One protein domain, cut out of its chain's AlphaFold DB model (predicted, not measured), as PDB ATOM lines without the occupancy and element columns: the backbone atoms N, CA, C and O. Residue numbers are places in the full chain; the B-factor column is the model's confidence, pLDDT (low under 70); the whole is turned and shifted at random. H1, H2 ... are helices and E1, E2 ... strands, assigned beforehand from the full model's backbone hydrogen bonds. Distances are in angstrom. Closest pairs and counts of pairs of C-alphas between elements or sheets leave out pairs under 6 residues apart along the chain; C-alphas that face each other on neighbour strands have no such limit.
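What this domain is: This is residues 271 to 319 of the 375 residues of the protein "Ycf1-A protein" of Symbiodinium sp. CCMP2456 (UniProt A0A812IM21). This is a small body of mostly loops with little regular structure: two very short paired strands, E1 and E2, in the middle, the short helix H1 packed on one side of them, and a long loop swinging out on the other side before it returns to H1. The 49 printed residues hold E1, H1 and E2 in that order; the sheet E1 - E2 is antiparallel. The class is mixed, with 12 residues in named elements. It is compact, radius of gyration of the C-alphas 9.3 A, and spans 23 by 17 by 16 A.

How they stand to each other: Start at E1, residues 271 to 273; its antiparallel neighbour is E2, residues 312 to 314, at 138 degrees. Look for N 271 and O 314, 2.8 A apart, within hydrogen-bond range. In H1, residues 303 to 308, every O i to N i+4 pair is within hydrogen-bond range. The closest C-alphas of H1 and E2 are those of Glu 303 and Trp 313, 5.4 A; of E1 and H1, Cys 272 and Cys 306, 5.4 A.

Where its parts are: Find C-alpha 271 at (-21.356, 20.209, -15.832); E1 runs 6.3 A from there. H1 covers 8.6 A; E2 covers 6.1 A, ending at C-alpha 314, (-22.885, 25.190, -17.338).

The domain as a whole: The C-alphas of Ala 280 and Asn 296 are farthest apart, 26.5 A. The printed part has no cut. E1 to H1 is a long link of 29 residues; H1 to E2 is tight. No printed residue is under 70 in pLDDT.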
ATOM      1  N   ARG A 271     -21.030  21.416 -15.064       88.81
ATOM      2  CA  ARG A 271     -21.356  20.209 -15.832       88.81
ATOM      3  C   ARG A 271     -21.485  20.529 -17.311       88.81
ATOM      4  O   ARG A 271     -21.876  21.626 -17.700       88.81
ATOM      5  N   CYS A 272     -21.234  19.518 -18.131       94.50
ATOM      6  CA  CYS A 272     -21.529  19.589 -19.550       94.50
ATOM      7  C   CYS A 272     -23.002  19.257 -19.816       94.50
ATOM      8  O   CYS A 272     -23.438  18.142 -19.527       94.50
ATOM      9  N   VAL A 273     -23.757  20.188 -20.396       96.06
ATOM     10  CA  VAL A 273     -25.108  19.943 -20.918       96.06
ATOM     11  C   VAL A 273     -24.986  19.606 -22.403       96.06
ATOM     12  O   VAL A 273     -24.639  20.460 -23.214       96.06
ATOM     13  N   THR A 274     -25.243  18.354 -22.772       95.75
ATOM     14  CA  THR A 274     -25.057  17.832 -24.137       95.75
ATOM     15  C   THR A 274     -26.320  17.878 -24.996       95.75
ATOM     16  O   THR A 274     -26.226  17.691 -26.207       95.75
ATOM     17  N   ALA A 275     -27.499  18.132 -24.411       95.44
ATOM     18  CA  ALA A 275     -28.748  18.262 -25.165       95.44
ATOM     19  C   ALA A 275     -29.724  19.274 -24.529       95.44
ATOM     20  O   ALA A 275     -30.112  19.165 -23.367       95.44
ATOM     21  N   TYR A 276     -30.149  20.262 -25.310       96.31
ATOM     22  CA  TYR A 276     -30.912  21.415 -24.835       96.31
ATOM     23  C   TYR A 276     -31.828  21.956 -25.939       96.31
ATOM     24  O   TYR A 276     -31.529  21.803 -27.127       96.31
ATOM     25  N   SER A 277     -32.956  22.558 -25.555       94.25
ATOM     26  CA  SER A 277     -33.987  23.019 -26.495       94.25
ATOM     27  C   SER A 277     -33.728  24.413 -27.068       94.25
ATOM     28  O   SER A 277     -34.145  24.673 -28.198       94.25
ATOM     29  N   ASP A 278     -32.998  25.278 -26.356       93.50
ATOM     30  CA  ASP A 278     -32.554  26.584 -26.845       93.50
ATOM     31  C   ASP A 278     -31.023  26.644 -26.933       93.50
ATOM     32  O   ASP A 278     -30.305  26.433 -25.957       93.50
ATOM     33  N   LYS A 279     -30.502  26.967 -28.123       91.44
ATOM     34  CA  LYS A 279     -29.059  27.119 -28.351       91.44
ATOM     35  C   LYS A 279     -28.484  28.426 -27.813       91.44
ATOM     36  O   LYS A 279     -27.269  28.507 -27.660       91.44
ATOM     37  N   ALA A 280     -29.316  29.437 -27.570       93.25
ATOM     38  CA  ALA A 280     -28.904  30.681 -26.931       93.25
ATOM     39  C   ALA A 280     -28.823  30.549 -25.401       93.25
ATOM     40  O   ALA A 280     -28.080  31.298 -24.774       93.25
ATOM     41  N   ASP A 281     -29.549  29.587 -24.820       94.00
ATOM     42  CA  ASP A 281     -29.606  29.351 -23.378       94.00
ATOM     43  C   ASP A 281     -29.575  27.851 -23.048       94.00
ATOM     44  O   ASP A 281     -30.529  27.254 -22.540       94.00
ATOM     45  N   ALA A 282     -28.455  27.211 -23.382       94.56
ATOM     46  CA  ALA A 282     -28.265  25.776 -23.196       94.56
ATOM     47  C   ALA A 282     -28.343  25.334 -21.720       94.56
ATOM     48  O   ALA A 282     -28.736  24.202 -21.438       94.56
ATOM     49  N   CYS A 283     -27.991  26.221 -20.784       95.12
ATOM     50  CA  CYS A 283     -27.981  25.916 -19.355       95.12
ATOM     51  C   CYS A 283     -29.393  25.859 -18.772       95.12
ATOM     52  O   CYS A 283     -29.702  24.922 -18.037       95.12
ATOM     53  N   HIS A 284     -30.282  26.784 -19.150       95.38
ATOM     54  CA  HIS A 284     -31.642  26.803 -18.611       95.38
ATOM     55  C   HIS A 284     -32.662  25.987 -19.427       95.38
ATOM     56  O   HIS A 284     -33.837  25.950 -19.054       95.38
ATOM     57  N   SER A 285     -32.237  25.333 -20.518       95.56
ATOM     58  CA  SER A 285     -33.114  24.626 -21.466       95.56
ATOM     59  C   SER A 285     -32.765  23.144 -21.700       95.56
ATOM     60  O   SER A 285     -33.192  22.552 -22.696       95.56
ATOM     61  N   ALA A 286     -32.021  22.510 -20.788       95.69
ATOM     62  CA  ALA A 286     -31.645  21.094 -20.883       95.69
ATOM     63  C   ALA A 286     -32.883  20.176 -21.027       95.69
ATOM     64  O   ALA A 286     -33.882  20.368 -20.336       95.69
ATOM     65  N   TYR A 287     -32.865  19.151 -21.887       93.94
ATOM     66  CA  TYR A 287     -34.081  18.332 -22.086       93.94
ATOM     67  C   TYR A 287     -34.453  17.467 -20.867       93.94
ATOM     68  O   TYR A 287     -35.634  17.211 -20.636       93.94
ATOM     69  N   GLY A 288     -33.473  17.038 -20.070       92.56
ATOM     70  CA  GLY A 288     -33.684  16.269 -18.842       92.56
ATOM     71  C   GLY A 288     -32.366  15.829 -18.196       92.56
ATOM     72  O   GLY A 288     -31.296  16.187 -18.692       92.56
ATOM     73  N   PRO A 289     -32.396  15.029 -17.112       89.31
ATOM     74  CA  PRO A 289     -31.185  14.595 -16.406       89.31
ATOM     75  C   PRO A 289     -30.180  13.850 -17.295       89.31
ATOM     76  O   PRO A 289     -28.978  14.039 -17.155       89.31
ATOM     77  N   SER A 290     -30.664  13.063 -18.262       90.25
ATOM     78  CA  SER A 290     -29.842  12.368 -19.267       90.25
ATOM     79  C   SER A 290     -29.123  13.305 -20.245       90.25
ATOM     80  O   SER A 290     -28.195  12.883 -20.930       90.25
ATOM     81  N   SER A 291     -29.534  14.574 -20.315       93.44
ATOM     82  CA  SER A 291     -28.886  15.619 -21.110       93.44
ATOM     83  C   SER A 291     -27.726  16.308 -20.395       93.44
ATOM     84  O   SER A 291     -27.037  17.118 -21.009       93.44
ATOM     85  N   VAL A 292     -27.515  16.020 -19.109       93.25
ATOM     86  CA  VAL A 292     -26.354  16.489 -18.352       93.25
ATOM     87  C   VAL A 292     -25.371  15.331 -18.274       93.25
ATOM     88  O   VAL A 292     -25.685  14.260 -17.753       93.25
ATOM     89  N   ALA A 293     -24.172  15.520 -18.816       89.38
ATOM     90  CA  ALA A 293     -23.170  14.473 -18.836       89.38
ATOM     91  C   ALA A 293     -22.799  14.066 -17.400       89.38
ATOM     92  O   ALA A 293     -22.527  14.898 -16.525       89.38
ATOM     93  N   HIS A 294     -22.799  12.755 -17.150       83.56
ATOM     94  CA  HIS A 294     -22.469  12.217 -15.837       83.56
ATOM     95  C   HIS A 294     -21.045  12.610 -15.423       83.56
ATOM     96  O   HIS A 294     -20.184  12.815 -16.276       83.56
ATOM     97  N   VAL A 295     -20.784  12.656 -14.117       79.19
ATOM     98  CA  VAL A 295     -19.465  12.912 -13.513       79.19
ATOM     99  C   VAL A 295     -18.335  12.184 -14.258       79.19
ATOM    100  O   VAL A 295     -17.443  12.807 -14.816       79.19
ATOM    101  N   ASN A 296     -18.429  10.858 -14.364       75.25
ATOM    102  CA  ASN A 296     -17.387  10.022 -14.974       75.25
ATOM    103  C   ASN A 296     -17.411   9.992 -16.520       75.25
ATOM    104  O   ASN A 296     -16.757   9.143 -17.123       75.25
ATOM    105  N   ASN A 297     -18.191  10.850 -17.184       84.62
ATOM    106  CA  ASN A 297     -18.232  10.918 -18.645       84.62
ATOM    107  C   ASN A 297     -17.057  11.764 -19.170       84.62
ATOM    108  O   ASN A 297     -16.753  12.818 -18.619       84.62
ATOM    109  N   TYR A 298     -16.440  11.344 -20.279       83.81
ATOM    110  CA  TYR A 298     -15.383  12.099 -20.962       83.81
ATOM    111  C   TYR A 298     -15.764  13.571 -21.199       83.81
ATOM    112  O   TYR A 298     -14.980  14.466 -20.880       83.81
ATOM    113  N   CYS A 299     -16.993  13.835 -21.653       86.19
ATOM    114  CA  CYS A 299     -17.505  15.182 -21.919       86.19
ATOM    115  C   CYS A 299     -17.601  16.074 -20.666       86.19
ATOM    116  O   CYS A 299     -17.667  17.291 -20.792       86.19
ATOM    117  N   SER A 300     -17.566  15.490 -19.465       83.31
ATOM    118  CA  SER A 300     -17.564  16.203 -18.181       83.31
ATOM    119  C   SER A 300     -16.164  16.509 -17.646       83.31
ATOM    120  O   SER A 300     -16.049  17.128 -16.597       83.31
ATOM    121  N   SER A 301     -15.090  16.069 -18.312       75.25
ATOM    122  CA  SER A 301     -13.722  16.201 -17.779       75.25
ATOM    123  C   SER A 301     -13.180  17.636 -17.777       75.25
ATOM    124  O   SER A 301     -12.358  17.979 -16.929       75.25
ATOM    125  N   SER A 302     -13.621  18.474 -18.719       83.12
ATOM    126  CA  SER A 302     -13.318  19.907 -18.772       83.12
ATOM    127  C   SER A 302     -14.299  20.637 -19.692       83.12
ATOM    128  O   SER A 302     -14.908  20.012 -20.563       83.12
ATOM    129  N   GLU A 303     -14.371  21.963 -19.572       86.69
ATOM    130  CA  GLU A 303     -15.086  22.847 -20.502       86.69
ATOM    131  C   GLU A 303     -14.710  22.582 -21.963       86.69
ATOM    132  O   GLU A 303     -15.573  22.374 -22.814       86.69
ATOM    133  N   ASN A 304     -13.410  22.495 -22.248       83.00
ATOM    134  CA  ASN A 304     -12.921  22.266 -23.604       83.00
ATOM    135  C   ASN A 304     -13.327  20.873 -24.122       83.00
ATOM    136  O   ASN A 304     -13.629  20.706 -25.302       83.00
ATOM    137  N   THR A 305     -13.398  19.866 -23.240       84.62
ATOM    138  CA  THR A 305     -13.917  18.534 -23.590       84.62
ATOM    139  C   THR A 305     -15.420  18.565 -23.862       84.62
ATOM    140  O   THR A 305     -15.881  17.923 -24.802       84.62
ATOM    141  N   CYS A 306     -16.178  19.337 -23.084       93.00
ATOM    142  CA  CYS A 306     -17.613  19.515 -23.277       93.00
ATOM    143  C   CYS A 306     -17.942  20.159 -24.627       93.00
ATOM    144  O   CYS A 306     -18.761  19.629 -25.381       93.00
ATOM    145  N   ILE A 307     -17.241  21.244 -24.968       91.25
ATOM    146  CA  ILE A 307     -17.378  21.944 -26.251       91.25
ATOM    147  C   ILE A 307     -17.027  20.999 -27.413       91.25
ATOM    148  O   ILE A 307     -17.754  20.946 -28.402       91.25
ATOM    149  N   ASN A 308     -15.982  20.173 -27.270       91.50
ATOM    150  CA  ASN A 308     -15.632  19.142 -28.257       91.50
ATOM    151  C   ASN A 308     -16.695  18.032 -28.393       91.50
ATOM    152  O   ASN A 308     -16.838  17.457 -29.470       91.50
ATOM    153  N   CYS A 309     -17.468  17.748 -27.339       92.50
ATOM    154  CA  CYS A 309     -18.649  16.882 -27.406       92.50
ATOM    155  C   CYS A 309     -19.903  17.585 -27.967       92.50
ATOM    156  O   CYS A 309     -20.953  16.952 -28.064       92.50
ATOM    157  N   GLY A 310     -19.824  18.874 -28.316       94.25
ATOM    158  CA  GLY A 310     -20.964  19.673 -28.771       94.25
ATOM    159  C   GLY A 310     -21.927  20.101 -27.658       94.25
ATOM    160  O   GLY A 310     -23.056  20.478 -27.962       94.25
ATOM    161  N   GLY A 311     -21.507  20.023 -26.391       94.69
ATOM    162  CA  GLY A 311     -22.276  20.497 -25.243       94.69
ATOM    163  C   GLY A 311     -21.906  21.917 -24.804       94.69
ATOM    164  O   GLY A 311     -20.911  22.491 -25.249       94.69
ATOM    165  N   ALA A 312     -22.700  22.462 -23.886       95.44
ATOM    166  CA  ALA A 312     -22.433  23.719 -23.195       95.44
ATOM    167  C   ALA A 312     -21.919  23.459 -21.772       95.44
ATOM    168  O   ALA A 312     -22.447  22.603 -21.060       95.44
ATOM    169  N   TRP A 313     -20.897  24.201 -21.349       93.69
ATOM    170  CA  TRP A 313     -20.360  24.113 -19.992       93.69
ATOM    171  C   TRP A 313     -21.139  25.050 -19.069       93.69
ATOM    172  O   TRP A 313     -21.055  26.270 -19.194       93.69
ATOM    173  N   CYS A 314     -21.928  24.472 -18.171       93.56
ATOM    174  CA  CYS A 314     -22.885  25.190 -17.338       93.56
ATOM    175  C   CYS A 314     -22.554  25.010 -15.860       93.56
ATOM    176  O   CYS A 314     -22.206  23.916 -15.415       93.56
ATOM    177  N   ASN A 315     -22.696  26.069 -15.074       88.31
ATOM    178  CA  ASN A 315     -22.593  25.975 -13.624       88.31
ATOM    179  C   ASN A 315     -23.759  25.131 -13.069       88.31
ATOM    180  O   ASN A 315     -24.896  25.330 -13.487       88.31
ATOM    181  N   SER A 316     -23.499  24.188 -12.152       87.19
ATOM    182  CA  SER A 316     -24.514  23.210 -11.701       87.19
ATOM    183  C   SER A 316     -25.792  23.864 -11.165       87.19
ATOM    184  O   SER A 316     -26.883  23.364 -11.422       87.19
ATOM    185  N   ASP A 317     -25.657  24.980 -10.442       85.00
ATOM    186  CA  ASP A 317     -26.775  25.685  -9.799       85.00
ATOM    187  C   ASP A 317     -27.682  26.445 -10.794       85.00
ATOM    188  O   ASP A 317     -28.840  26.753 -10.475       85.00
ATOM    189  N   ASP A 318     -27.163  26.703 -12.000       89.44
ATOM    190  CA  ASP A 318     -27.823  27.423 -13.095       89.44
ATOM    191  C   ASP A 318     -28.450  26.465 -14.132       89.44
ATOM    192  O   ASP A 318     -29.075  26.909 -15.094       89.44
ATOM    193  N   ILE A 319     -28.323  25.141 -13.960       92.69
ATOM    194  CA  ILE A 319     -28.942  24.178 -14.881       92.69
ATOM    195  C   ILE A 319     -30.427  23.997 -14.535       92.69
ATOM    196  O   ILE A 319     -30.786  23.429 -13.496       92.69
TER     197      ILE A 319